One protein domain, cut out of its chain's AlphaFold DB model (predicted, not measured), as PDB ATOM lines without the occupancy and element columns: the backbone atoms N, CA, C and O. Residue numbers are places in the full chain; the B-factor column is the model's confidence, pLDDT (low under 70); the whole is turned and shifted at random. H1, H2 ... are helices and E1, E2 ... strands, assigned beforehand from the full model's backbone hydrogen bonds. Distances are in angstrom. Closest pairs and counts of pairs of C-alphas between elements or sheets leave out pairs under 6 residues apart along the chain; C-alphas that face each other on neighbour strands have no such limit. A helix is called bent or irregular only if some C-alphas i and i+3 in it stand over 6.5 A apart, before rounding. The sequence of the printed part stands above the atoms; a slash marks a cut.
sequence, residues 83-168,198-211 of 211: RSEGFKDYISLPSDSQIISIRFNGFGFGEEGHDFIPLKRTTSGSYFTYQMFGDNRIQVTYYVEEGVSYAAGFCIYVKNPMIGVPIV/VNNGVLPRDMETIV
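What this domain is: This is residues 83 to 168 and 198 to 211 of the 211 residues of an uncharacterized protein of Caenorhabditis tropicalis (UniProt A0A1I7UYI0). A strongly twisted, curled sheet of four strands, E1 - E6 - E5 - E4, has the small hairpin E2 and E3 packed over one face. H1 grazes the sheet near edge strand E4, H2 follows the far end of long E6, and beyond E1 a tail pairs briefly with that edge while its residues 199 to 205 stick out. The 100 printed residues run H1 E1 E2 E3 E4 E5 E6 H2, class mixed; the sheet is antiparallel. The whole is only just loose, close to compact, with a radius of gyration of the C-alphas of 15.5 A and spans of 56 by 39 by 23 A.

How they stand to each other: H1, residues 84 to 90, is irregular, only just: C-alphas 85 and 88 are 6.7 A apart. It has 0 of 3 O i to N i+4 pairs within hydrogen-bond range, but 2 of 4 O i to N i+3 pairs. It only grazes the sheet, with residues 84 to 87; its closest C-alphas to E4, residues 127 to 133, are Ser 84 and Thr 129, 6.6 A. E1, residues 97 to 103, is antiparallel to E6, residues 148 to 159, with N 100 and O 156 at 2.9 A. In the hairpin of E2, residues 107 to 109, and E3, residues 116 to 118, N 108 and O 117 are 2.8 A apart. The closest C-alphas of E3 and E6 are Phe 116 and Ala 152, 6.3 A. E4, E5, residues 138 to 145, and E6 form a meander, each strand the antiparallel neighbour of the one before: N 131 and O 140 are 2.9 A apart, N 150 and O 143 2.8 A. H2, residues 161 to 164, is not on the sheet and is too short for an O i to N i+4 pair.

Where its parts are: H1 begins at C-alpha 84 (164.693, 158.983, 143.034). E1 measures 18.8 A, E4 20.4 A, E5 22.9 A and E6 33.3 A, ending at C-alpha 159 (185.657, 154.819, 151.474).

The domain as a whole: The C-alphas of Glu 146 and Val 168 are farthest apart, 56.9 A. Residues 169 to 197 are not printed; C-alphas 168 and 198 are 39.7 A apart. No link is long. Residues 83 to 95, 160 to 168, 198 to 199 and 201 to 211 have pLDDT under 70.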
ATOM      1  N   ARG A  83     164.479 157.033 138.608       52.66
ATOM      2  CA  ARG A  83     163.699 157.931 139.466       52.66
ATOM      3  C   ARG A  83     164.230 157.794 140.892       52.66
ATOM      4  O   ARG A  83     164.569 156.683 141.302       52.66
ATOM      5  N   SER A  84     164.251 158.903 141.631       52.44
ATOM      6  CA  SER A  84     164.693 158.983 143.034       52.44
ATOM      7  C   SER A  84     164.156 157.851 143.920       52.44
ATOM      8  O   SER A  84     164.853 157.375 144.808       52.44
ATOM      9  N   GLU A  85     162.944 157.366 143.642       52.94
ATOM     10  CA  GLU A  85     162.287 156.292 144.392       52.94
ATOM     11  C   GLU A  85     163.054 154.955 144.375       52.94
ATOM     12  O   GLU A  85     162.981 154.217 145.351       52.94
ATOM     13  N   GLY A  86     163.825 154.654 143.322       46.88
ATOM     14  CA  GLY A  86     164.604 153.409 143.212       46.88
ATOM     15  C   GLY A  86     166.014 153.476 143.810       46.88
ATOM     16  O   GLY A  86     166.729 152.476 143.810       46.88
ATOM     17  N   PHE A  87     166.440 154.645 144.296       51.00
ATOM     18  CA  PHE A  87     167.803 154.852 144.794       51.00
ATOM     19  C   PHE A  87     168.024 154.254 146.192       51.00
ATOM     20  O   PHE A  87     169.123 153.792 146.495       51.00
ATOM     21  N   LYS A  88     166.965 154.191 147.015       53.97
ATOM     22  CA  LYS A  88     167.028 153.694 148.401       53.97
ATOM     23  C   LYS A  88     167.520 152.248 148.515       53.97
ATOM     24  O   LYS A  88     168.169 151.918 149.500       53.97
ATOM     25  N   ASP A  89     167.269 151.419 147.502       52.75
ATOM     26  CA  ASP A  89     167.623 149.994 147.538       52.75
ATOM     27  C   ASP A  89     169.012 149.694 146.953       52.75
ATOM     28  O   ASP A  89     169.597 148.652 147.245       52.75
ATOM     29  N   TYR A  90     169.566 150.586 146.123       50.91
ATOM     30  CA  TYR A  90     170.812 150.328 145.382       50.91
ATOM     31  C   TYR A  90     172.073 150.813 146.092       50.91
ATOM     32  O   TYR A  90     173.195 150.467 145.715       50.91
ATOM     33  N   ILE A  91     171.884 151.642 147.106       53.22
ATOM     34  CA  ILE A  91     172.947 152.386 147.750       53.22
ATOM     35  C   ILE A  91     172.979 151.901 149.196       53.22
ATOM     36  O   ILE A  91     172.712 152.634 150.142       53.22
ATOM     37  N   SER A  92     173.360 150.636 149.390       57.06
ATOM     38  CA  SER A  92     174.060 150.281 150.622       57.06
ATOM     39  C   SER A  92     175.441 150.933 150.531       57.06
ATOM     40  O   SER A  92     176.448 150.262 150.275       57.06
ATOM     41  N   LEU A  93     175.481 152.268 150.633       60.00
ATOM     42  CA  LEU A  93     176.737 152.944 150.891       60.00
ATOM     43  C   LEU A  93     177.303 152.283 152.136       60.00
ATOM     44  O   LEU A  93     176.554 152.052 153.092       60.00
ATOM     45  N   PRO A  94     178.591 151.920 152.116       59.44
ATOM     46  CA  PRO A  94     179.266 151.545 153.339       59.44
ATOM     47  C   PRO A  94     178.904 152.603 154.387       59.44
ATOM     48  O   PRO A  94     179.004 153.797 154.097       59.44
ATOM     49  N   SER A  95     178.406 152.193 155.555       64.69
ATOM     50  CA  SER A  95     177.945 153.117 156.606       64.69
ATOM     51  C   SER A  95     179.042 154.093 157.065       64.69
ATOM     52  O   SER A  95     178.776 155.045 157.789       64.69
ATOM     53  N   ASP A  96     180.271 153.852 156.620       71.06
ATOM     54  CA  ASP A  96     181.500 154.593 156.833       71.06
ATOM     55  C   ASP A  96     181.982 155.423 155.621       71.06
ATOM     56  O   ASP A  96     183.099 155.943 155.649       71.06
ATOM     57  N   SER A  97     181.212 155.545 154.535       72.44
ATOM     58  CA  SER A  97     181.632 156.353 153.383       72.44
ATOM     59  C   SER A  97     181.521 157.852 153.674       72.44
ATOM     60  O   SER A  97     180.465 158.324 154.094       72.44
ATOM     61  N   GLN A  98     182.582 158.609 153.391       83.94
ATOM     62  CA  GLN A  98     182.525 160.071 153.354       83.94
ATOM     63  C   GLN A  98     181.999 160.526 151.993       83.94
ATOM     64  O   GLN A  98     182.365 159.954 150.961       83.94
ATOM     65  N   ILE A  99     181.155 161.556 151.990       87.38
ATOM     66  CA  ILE A  99     180.543 162.101 150.778       87.38
ATOM     67  C   ILE A  99     181.143 163.479 150.529       87.38
ATOM     68  O   ILE A  99     181.004 164.374 151.350       87.38
ATOM     69  N   ILE A 100     181.794 163.657 149.384       91.00
ATOM     70  CA  ILE A 100     182.221 164.976 148.920       91.00
ATOM     71  C   ILE A 100     181.201 165.443 147.898       91.00
ATOM     72  O   ILE A 100     181.099 164.843 146.824       91.00
ATOM     73  N   SER A 101     180.492 166.524 148.202       92.69
ATOM     74  CA  SER A 101     179.435 167.027 147.329       92.69
ATOM     75  C   SER A 101     179.781 168.370 146.726       92.69
ATOM     76  O   SER A 101     180.192 169.313 147.404       92.69
ATOM     77  N   ILE A 102     179.609 168.437 145.410       93.94
ATOM     78  CA  ILE A 102     179.959 169.588 144.591       93.94
ATOM     79  C   ILE A 102     178.709 169.998 143.823       93.94
ATOM     80  O   ILE A 102     178.258 169.295 142.916       93.94
ATOM     81  N   ARG A 103     178.147 171.149 144.199       94.44
ATOM     82  CA  ARG A 103     176.975 171.735 143.540       94.44
ATOM     83  C   ARG A 103     177.383 172.618 142.365       94.44
ATOM     84  O   ARG A 103     178.446 173.239 142.384       94.44
ATOM     85  N   PHE A 104     176.522 172.710 141.358       94.50
ATOM     86  CA  PHE A 104     176.678 173.650 140.248       94.50
ATOM     87  C   PHE A 104     175.858 174.927 140.453       94.50
ATOM     88  O   PHE A 104     174.958 175.010 141.292       94.50
ATOM     89  N   ASN A 105     176.188 175.955 139.670       92.00
ATOM     90  CA  ASN A 105     175.504 177.241 139.714       92.00
ATOM     91  C   ASN A 105     174.000 177.085 139.460       92.00
ATOM     92  O   ASN A 105     173.579 176.413 138.521       92.00
ATOM     93  N   GLY A 106     173.191 177.752 140.287       92.88
ATOM     94  CA  GLY A 106     171.731 177.646 140.243       92.88
ATOM     95  C   GLY A 106     171.151 176.540 141.124       92.88
ATOM     96  O   GLY A 106     169.931 176.481 141.252       92.88
ATOM     97  N   PHE A 107     171.996 175.743 141.782       95.75
ATOM     98  CA  PHE A 107     171.594 174.710 142.733       95.75
ATOM     99  C   PHE A 107     172.208 174.962 144.111       95.75
ATOM    100  O   PHE A 107     173.311 175.496 144.205       95.75
ATOM    101  N   GLY A 108     171.483 174.616 145.168       93.88
ATOM    102  CA  GLY A 108     171.936 174.555 146.555       93.88
ATOM    103  C   GLY A 108     172.066 173.104 147.017       93.88
ATOM    104  O   GLY A 108     171.650 172.187 146.307       93.88
ATOM    105  N   PHE A 109     172.629 172.905 148.204       93.75
ATOM    106  CA  PHE A 109     172.609 171.604 148.872       93.75
ATOM    107  C   PHE A 109     171.228 171.346 149.485       93.75
ATOM    108  O   PHE A 109     170.579 172.283 149.960       93.75
ATOM    109  N   GLY A 110     170.771 170.097 149.407       89.56
ATOM    110  CA  GLY A 110     169.549 169.634 150.058       89.56
ATOM    111  C   GLY A 110     169.757 169.306 151.535       89.56
ATOM    112  O   GLY A 110     170.699 169.784 152.165       89.56
ATOM    113  N   GLU A 111     168.843 168.509 152.089       84.56
ATOM    114  CA  GLU A 111     168.917 168.053 153.483       84.56
ATOM    115  C   GLU A 111     170.007 166.993 153.662       84.56
ATOM    116  O   GLU A 111     170.791 167.052 154.608       84.56
ATOM    117  N   GLU A 112     170.100 166.060 152.715       84.12
ATOM    118  CA  GLU A 112     171.151 165.056 152.710       84.12
ATOM    119  C   GLU A 112     172.380 165.553 151.948       84.12
ATOM    120  O   GLU A 112     172.291 166.305 150.974       84.12
ATOM    121  N   GLY A 113     173.561 165.082 152.358       81.44
ATOM    122  CA  GLY A 113     174.823 165.479 151.737       81.44
ATOM    123  C   GLY A 113     174.881 165.189 150.236       81.44
ATOM    124  O   GLY A 113     175.669 165.819 149.549       81.44
ATOM    125  N   HIS A 114     174.052 164.287 149.705       84.88
ATOM    126  CA  HIS A 114     173.995 163.947 148.279       84.88
ATOM    127  C   HIS A 114     172.807 164.559 147.517       84.88
ATOM    128  O   HIS A 114     172.622 164.273 146.327       84.88
ATOM    129  N   ASP A 115     172.029 165.410 148.184       89.44
ATOM    130  CA  ASP A 115     170.878 166.078 147.600       89.44
ATOM    131  C   ASP A 115     171.226 167.464 147.068       89.44
ATOM    132  O   ASP A 115     172.017 168.223 147.635       89.44
ATOM    133  N   PHE A 116     170.562 167.820 145.971       93.19
ATOM    134  CA  PHE A 116     170.658 169.133 145.352       93.19
ATOM    135  C   PHE A 116     169.259 169.703 145.159       93.19
ATOM    136  O   PHE A 116     168.340 168.992 144.754       93.19
ATOM    137  N   ILE A 117     169.104 171.000 145.403       94.44
ATOM    138  CA  ILE A 117     167.838 171.721 145.232       94.44
ATOM    139  C   ILE A 117     168.040 172.889 144.267       94.44
ATOM    140  O   ILE A 117     169.082 173.542 144.324       94.44
ATOM    141  N   PRO A 118     167.101 173.198 143.359       94.56
ATOM    142  CA  PRO A 118     167.243 174.379 142.522       94.56
ATOM    143  C   PRO A 118     167.046 175.632 143.387       94.56
ATOM    144  O   PRO A 118     166.131 175.707 144.203       94.56
ATOM    145  N   LEU A 119     167.901 176.642 143.210       92.31
ATOM    146  CA  LEU A 119     167.783 177.926 143.920       92.31
ATOM    147  C   LEU A 119     166.642 178.790 143.366       92.31
ATOM    148  O   LEU A 119     166.159 179.705 144.031       92.31
ATOM    149  N   LYS A 120     166.225 178.525 142.126       89.75
ATOM    150  CA  LYS A 120     165.046 179.141 141.511       89.75
ATOM    151  C   LYS A 120     163.814 178.280 141.782       89.75
ATOM    152  O   LYS A 120     163.930 177.099 142.088       89.75
ATOM    153  N   ARG A 121     162.626 178.887 141.670       83.12
ATOM    154  CA  ARG A 121     161.353 178.172 141.846       83.12
ATOM    155  C   ARG A 121     161.302 176.953 140.927       83.12
ATOM    156  O   ARG A 121     161.629 177.069 139.752       83.12
ATOM    157  N   THR A 122     160.861 175.830 141.478       84.50
ATOM    158  CA  THR A 122     160.603 174.601 140.735       84.50
ATOM    159  C   THR A 122     159.378 174.769 139.840       84.50
ATOM    160  O   THR A 122     158.335 175.262 140.278       84.50
ATOM    161  N   THR A 123     159.485 174.332 138.587       86.94
ATOM    162  CA  THR A 123     158.327 174.235 137.687       86.94
ATOM    163  C   THR A 123     157.587 172.918 137.924       86.94
ATOM    164  O   THR A 123     158.196 171.884 138.223       86.94
ATOM    165  N   SER A 124     156.255 172.948 137.820       90.12
ATOM    166  CA  SER A 124     155.414 171.756 137.977       90.12
ATOM    167  C   SER A 124     155.816 170.682 136.965       90.12
ATOM    168  O   SER A 124     155.877 170.947 135.768       90.12
ATOM    169  N   GLY A 125     156.066 169.464 137.446       89.12
ATOM    170  CA  GLY A 125     156.513 168.343 136.615       89.12
ATOM    171  C   GLY A 125     158.029 168.251 136.422       89.12
ATOM    172  O   GLY A 125     158.481 167.347 135.725       89.12
ATOM    173  N   SER A 126     158.812 169.137 137.045       92.56
ATOM    174  CA  SER A 126     160.260 168.944 137.150       92.56
ATOM    175  C   SER A 126     160.611 167.793 138.095       92.56
ATOM    176  O   SER A 126     159.874 167.498 139.040       92.56
ATOM    177  N   TYR A 127     161.728 167.119 137.831       92.94
ATOM    178  CA  TYR A 127     162.192 165.994 138.642       92.94
ATOM    179  C   TYR A 127     163.709 165.849 138.575       92.94
ATOM    180  O   TYR A 127     164.360 166.331 137.649       92.94
ATOM    181  N   PHE A 128     164.272 165.161 139.562       91.88
ATOM    182  CA  PHE A 128     165.684 164.810 139.577       91.88
ATOM    183  C   PHE A 128     165.917 163.415 139.010       91.88
ATOM    184  O   PHE A 128     165.087 162.511 139.140       91.88
ATOM    185  N   THR A 129     167.071 163.254 138.377       90.44
ATOM    186  CA  THR A 129     167.585 161.978 137.889       90.44
ATOM    187  C   THR A 129     169.040 161.820 138.291       90.44
ATOM    188  O   THR A 129     169.762 162.806 138.439       90.44
ATOM    189  N   TYR A 130     169.467 160.573 138.451       89.19
ATOM    190  CA  TYR A 130     170.781 160.247 138.984       89.19
ATOM    191  C   TYR A 130     171.486 159.254 138.075       89.19
ATOM    192  O   TYR A 130     170.859 158.357 137.502       89.19
ATOM    193  N   GLN A 131     172.802 159.402 137.970       87.88
ATOM    194  CA  GLN A 131     173.658 158.477 137.246       87.88
ATOM    195  C   GLN A 131     174.904 158.157 138.068       87.88
ATOM    196  O   GLN A 131     175.637 159.059 138.469       87.88
ATOM    197  N   MET A 132     175.151 156.867 138.287       85.25
ATOM    198  CA  MET A 132     176.317 156.380 139.019       85.25
ATOM    199  C   MET A 132     177.461 156.026 138.062       85.25
ATOM    200  O   MET A 132     177.239 155.456 136.994       85.25
ATOM    201  N   PHE A 133     178.693 156.324 138.468       83.62
ATOM    202  CA  PHE A 133     179.928 156.016 137.750       83.62
ATOM    203  C   PHE A 133     180.977 155.409 138.688       83.62
ATOM    204  O   PHE A 133     180.965 155.646 139.898       83.62
ATOM    205  N   GLY A 134     181.916 154.653 138.106       79.06
ATOM    206  CA  GLY A 134     183.112 154.155 138.792       79.06
ATOM    207  C   GLY A 134     182.798 153.304 140.022       79.06
ATOM    208  O   GLY A 134     183.128 153.712 141.128       79.06
ATOM    209  N   ASP A 135     182.149 152.154 139.828       80.31
ATOM    210  CA  ASP A 135     181.745 151.225 140.899       80.31
ATOM    211  C   ASP A 135     180.905 151.894 141.997       80.31
ATOM    212  O   ASP A 135     181.159 151.725 143.188       80.31
ATOM    213  N   ASN A 136     179.916 152.696 141.585       78.62
ATOM    214  CA  ASN A 136     179.027 153.455 142.470       78.62
ATOM    215  C   ASN A 136     179.749 154.459 143.386       78.62
ATOM    216  O   ASN A 136     179.242 154.802 144.451       78.62
ATOM    217  N   ARG A 137     180.921 154.960 142.978       83.12
ATOM    218  CA  ARG A 137     181.686 155.948 143.760       83.12
ATOM    219  C   ARG A 137     181.434 157.387 143.360       83.12
ATOM    220  O   ARG A 137     181.824 158.283 144.097       83.12
ATOM    221  N   ILE A 138     180.834 157.625 142.201       89.06
ATOM    222  CA  ILE A 138     180.526 158.976 141.740       89.06
ATOM    223  C   ILE A 138     179.066 159.015 141.316       89.06
ATOM    224  O   ILE A 138     178.679 158.287 140.407       89.06
ATOM    225  N   GLN A 139     178.273 159.873 141.945       91.88
ATOM    226  CA  GLN A 139     176.909 160.185 141.528       91.88
ATOM    227  C   GLN A 139     176.921 161.503 140.770       91.88
ATOM    228  O   GLN A 139     177.466 162.484 141.263       91.88
ATOM    229  N   VAL A 140     176.279 161.556 139.609       94.06
ATOM    230  CA  VAL A 140     175.938 162.810 138.933       94.06
ATOM    231  C   VAL A 140     174.434 163.001 139.021       94.06
ATOM    232  O   VAL A 140     173.672 162.108 138.643       94.06
ATOM    233  N   THR A 141     174.016 164.163 139.512       93.75
ATOM    234  CA  THR A 141     172.606 164.522 139.664       93.75
ATOM    235  C   THR A 141     172.210 165.507 138.574       93.75
ATOM    236  O   THR A 141     172.874 166.527 138.370       93.75
ATOM    237  N   TYR A 142     171.097 165.230 137.901       95.00
ATOM    238  CA  TYR A 142     170.508 166.102 136.894       95.00
ATOM    239  C   TYR A 142     169.101 166.529 137.305       95.00
ATOM    240  O   TYR A 142     168.280 165.694 137.683       95.00
ATOM    241  N   TYR A 143     168.813 167.818 137.178       94.69
ATOM    242  CA  TYR A 143     167.477 168.389 137.282       94.69
ATOM    243  C   TYR A 143     166.858 168.479 135.888       94.69
ATOM    244  O   TYR A 143     167.435 169.100 134.995       94.69
ATOM    245  N   VAL A 144     165.703 167.850 135.689       92.00
ATOM    246  CA  VAL A 144     164.985 167.855 134.413       92.00
ATOM    247  C   VAL A 144     163.783 168.785 134.515       92.00
ATOM    248  O   VAL A 144     162.906 168.589 135.358       92.00
ATOM    249  N   GLU A 145     163.729 169.776 133.632       93.25
ATOM    250  CA  GLU A 145     162.650 170.760 133.531       93.25
ATOM    251  C   GLU A 145     162.256 170.912 132.057       93.25
ATOM    252  O   GLU A 145     163.111 171.133 131.203       93.25
ATOM    253  N   GLU A 146     160.969 170.720 131.745       91.06
ATOM    254  CA  GLU A 146     160.424 170.798 130.374       91.06
ATOM    255  C   GLU A 146     161.173 169.920 129.343       91.06
ATOM    256  O   GLU A 146     161.270 170.242 128.161       91.06
ATOM    257  N   GLY A 147     161.717 168.783 129.789       89.06
ATOM    258  CA  GLY A 147     162.492 167.864 128.948       89.06
ATOM    259  C   GLY A 147     163.954 168.272 128.734       89.06
ATOM    260  O   GLY A 147     164.693 167.543 128.071       89.06
ATOM    261  N   VAL A 148     164.400 169.388 129.316       90.81
ATOM    262  CA  VAL A 148     165.803 169.815 129.326       90.81
ATOM    263  C   VAL A 148     166.472 169.337 130.612       90.81
ATOM    264  O   VAL A 148     165.943 169.527 131.703       90.81
ATOM    265  N   SER A 149     167.638 168.705 130.482       93.38
ATOM    266  CA  SER A 149     168.424 168.190 131.606       93.38
ATOM    267  C   SER A 149     169.555 169.152 131.966       93.38
ATOM    268  O   SER A 149     170.412 169.455 131.130       93.38
ATOM    269  N   TYR A 150     169.570 169.612 133.214       94.00
ATOM    270  CA  TYR A 150     170.586 170.493 133.780       94.00
ATOM    271  C   TYR A 150     171.388 169.732 134.831       94.00
ATOM    272  O   TYR A 150     170.817 169.160 135.754       94.00
ATOM    273  N   ALA A 151     172.716 169.735 134.725       95.25
ATOM    274  CA  ALA A 151     173.555 169.143 135.761       95.25
ATOM    275  C   ALA A 151     173.442 169.971 137.053       95.25
ATOM    276  O   ALA A 151     173.758 171.161 137.060       95.25
ATOM    277  N   ALA A 152     172.974 169.338 138.127       95.56
ATOM    278  CA  ALA A 152     172.782 169.970 139.429       95.56
ATOM    279  C   ALA A 152     174.049 169.907 140.292       95.56
ATOM    280  O   ALA A 152     174.349 170.833 141.047       95.56
ATOM    281  N   GLY A 153     174.817 168.829 140.145       95.06
ATOM    282  CA  GLY A 153     176.047 168.597 140.883       95.06
ATOM    283  C   GLY A 153     176.509 167.151 140.777       95.06
ATOM    284  O   GLY A 153     175.918 166.339 140.056       95.06
ATOM    285  N   PHE A 154     177.573 166.830 141.500       95.62
ATOM    286  CA  PHE A 154     178.026 165.458 141.664       95.62
ATOM    287  C   PHE A 154     178.517 165.195 143.086       95.62
ATOM    288  O   PHE A 154     178.990 166.100 143.777       95.62
ATOM    289  N   CYS A 155     178.414 163.936 143.497       92.62
ATOM    290  CA  CYS A 155     178.866 163.438 144.789       92.62
ATOM    291  C   CYS A 155     179.949 162.391 144.567       92.62
ATOM    292  O   CYS A 155     179.825 161.545 143.678       92.62
ATOM    293  N   ILE A 156     181.006 162.438 145.370       90.56
ATOM    294  CA  ILE A 156     182.075 161.443 145.377       90.56
ATOM    295  C   ILE A 156     182.034 160.718 146.715       90.56
ATOM    296  O   ILE A 156     182.233 161.327 147.763       90.56
ATOM    297  N   TYR A 157     181.833 159.409 146.661       87.38
ATOM    298  CA  TYR A 157     181.854 158.529 147.817       87.38
ATOM    299  C   TYR A 157     183.268 158.001 148.029       87.38
ATOM    300  O   TYR A 157     183.794 157.200 147.246       87.38
ATOM    301  N   VAL A 158     183.903 158.468 149.097       84.81
ATOM    302  CA  VAL A 158     185.243 158.052 149.500       84.81
ATOM    303  C   VAL A 158     185.102 157.049 150.635       84.81
ATOM    304  O   VAL A 158     184.598 157.365 151.709       84.81
ATOM    305  N   LYS A 159     185.562 155.816 150.405       80.31
ATOM    306  CA  LYS A 159     185.657 154.819 151.474       80.31
ATOM    307  C   LYS A 159     186.650 155.312 152.524       80.31
ATOM    308  O   LYS A 159     187.773 155.673 152.164       80.31
ATOM    309  N   ASN A 160     186.261 155.299 153.796       69.00
ATOM    310  CA  ASN A 160     187.150 155.694 154.876       69.00
ATOM    311  C   ASN A 160     188.371 154.745 154.931       69.00
ATOM    312  O   ASN A 160     188.204 153.533 155.099       69.00
ATOM    313  N   PRO A 161     189.609 155.253 154.772       55.44
ATOM    314  CA  PRO A 161     190.805 154.414 154.781       55.44
ATOM    315  C   PRO A 161     191.139 153.843 156.169       55.44
ATOM    316  O   PRO A 161     191.928 152.904 156.252       55.44
ATOM    317  N   MET A 162     190.549 154.369 157.249       55.47
ATOM    318  CA  MET A 162     190.855 153.952 158.625       55.47
ATOM    319  C   MET A 162     190.294 152.565 158.988       55.47
ATOM    320  O   MET A 162     190.784 151.937 159.919       55.47
ATOM    321  N   ILE A 163     189.319 152.034 158.239       54.31
ATOM    322  CA  ILE A 163     188.617 150.770 158.567       54.31
ATOM    323  C   ILE A 163     189.276 149.554 157.872       54.31
ATOM    324  O   ILE A 163     188.658 148.538 157.567       54.31
ATOM    325  N   GLY A 164     190.574 149.655 157.583       48.31
ATOM    326  CA  GLY A 164     191.407 148.548 157.098       48.31
ATOM    327  C   GLY A 164     192.464 148.082 158.099       48.31
ATOM    328  O   GLY A 164     193.122 147.073 157.853       48.31
ATOM    329  N   VAL A 165     192.644 148.800 159.210       45.56
ATOM    330  CA  VAL A 165     193.546 148.378 160.281       45.56
ATOM    331  C   VAL A 165     192.708 147.561 161.262       45.56
ATOM    332  O   VAL A 165     191.834 148.141 161.906       45.56
ATOM    333  N   PRO A 166     192.909 146.233 161.385       44.31
ATOM    334  CA  PRO A 166     192.347 145.519 162.516       44.31
ATOM    335  C   PRO A 166     192.923 146.184 163.761       44.31
ATOM    336  O   PRO A 166     194.134 146.155 163.987       44.31
ATOM    337  N   ILE A 167     192.062 146.844 164.531       52.56
ATOM    338  CA  ILE A 167     192.412 147.267 165.877       52.56
ATOM    339  C   ILE A 167     192.715 145.956 166.593       52.56
ATOM    340  O   ILE A 167     191.815 145.153 166.833       52.56
ATOM    341  N   VAL A 168     193.998 145.683 166.829       50.28
ATOM    342  CA  VAL A 168     194.417 144.627 167.742       50.28
ATOM    343  C   VAL A 168     193.927 145.095 169.103       50.28
ATOM    344  O   VAL A 168     194.583 145.886 169.776       50.28
ATOM    345  N   VAL A 198     191.546 174.663 144.075       63.88
ATOM    346  CA  VAL A 198     190.850 175.812 143.469       63.88
ATOM    347  C   VAL A 198     191.851 176.920 143.119       63.88
ATOM    348  O   VAL A 198     191.894 177.381 141.978       63.88
ATOM    349  N   ASN A 199     192.736 177.286 144.052       63.72
ATOM    350  CA  ASN A 199     193.742 178.333 143.832       63.72
ATOM    351  C   ASN A 199     194.779 177.964 142.760       63.72
ATOM    352  O   ASN A 199     195.273 178.843 142.054       63.72
ATOM    353  N   ASN A 200     195.069 176.674 142.579       72.00
ATOM    354  CA  ASN A 200     195.967 176.185 141.530       72.00
ATOM    355  C   ASN A 200     195.280 176.009 140.161       72.00
ATOM    356  O   ASN A 200     195.912 175.514 139.228       72.00
ATOM    357  N   GLY A 201     194.001 176.384 140.024       53.50
ATOM    358  CA  GLY A 201     193.252 176.294 138.766       53.50
ATOM    359  C   GLY A 201     192.931 174.865 138.322       53.50
ATOM    360  O   GLY A 201     192.607 174.645 137.157       53.50
ATOM    361  N   VAL A 202     193.038 173.890 139.232       64.50
ATOM    362  CA  VAL A 202     192.677 172.487 138.970       64.50
ATOM    363  C   VAL A 202     191.158 172.307 139.031       64.50
ATOM    364  O   VAL A 202     190.609 171.494 138.291       64.50
ATOM    365  N   LEU A 203     190.485 173.084 139.885       49.72
ATOM    366  CA  LEU A 203     189.028 173.129 140.006       49.72
ATOM    367  C   LEU A 203     188.498 174.531 139.638       49.72
ATOM    368  O   LEU A 203     189.201 175.519 139.870       49.72
ATOM    369  N   PRO A 204     187.284 174.644 139.064       53.44
ATOM    370  CA  PRO A 204     186.640 175.931 138.791       53.44
ATOM    371  C   PRO A 204     186.488 176.770 140.067       53.44
ATOM    372  O   PRO A 204     186.190 176.227 141.127       53.44
ATOM    373  N   ARG A 205     186.650 178.098 139.964       51.94
ATOM    374  CA  ARG A 205     186.528 179.020 141.117       51.94
ATOM    375  C   ARG A 205     185.105 179.132 141.663       51.94
ATOM    376  O   ARG A 205     184.910 179.641 142.757       51.94
ATOM    377  N   ASP A 206     184.140 178.648 140.898       59.47
ATOM    378  CA  ASP A 206     182.713 178.816 141.131       59.47
ATOM    379  C   ASP A 206     182.125 177.653 141.960       59.47
ATOM    380  O   ASP A 206     180.911 177.562 142.125       59.47
ATOM    381  N   MET A 207     182.963 176.723 142.436       52.81
ATOM    382  CA  MET A 207     182.534 175.562 143.220       52.81
ATOM    383  C   MET A 207     182.514 175.868 144.719       52.81
ATOM    384  O   MET A 207     183.554 176.115 145.326       52.81
ATOM    385  N   GLU A 208     181.342 175.731 145.334       56.84
ATOM    386  CA  GLU A 208     181.224 175.555 146.782       56.84
ATOM    387  C   GLU A 208     181.228 174.058 147.106       56.84
ATOM    388  O   GLU A 208     180.479 173.283 146.509       56.84
ATOM    389  N   THR A 209     182.101 173.653 148.031       48.31
ATOM    390  CA  THR A 209     182.246 172.257 148.471       48.31
ATOM    391  C   THR A 209     181.804 172.135 149.920       48.31
ATOM    392  O   THR A 209     182.227 172.942 150.746       48.31
ATOM    393  N   ILE A 210     181.017 171.107 150.225       58.78
ATOM    394  CA  ILE A 210     180.784 170.647 151.597       58.78
ATOM    395  C   ILE A 210     181.392 169.243 151.710       58.78
ATOM    396  O   ILE A 210     181.243 168.426 150.794       58.78
ATOM    397  N   VAL A 211     182.149 169.028 152.789       51.44
ATOM    398  CA  VAL A 211     182.764 167.750 153.183       51.44
ATOM    399  C   VAL A 211     182.046 167.250 154.423       51.44
ATOM    400  O   VAL A 211     181.771 168.111 155.289       51.44
TER     401      VAL A 211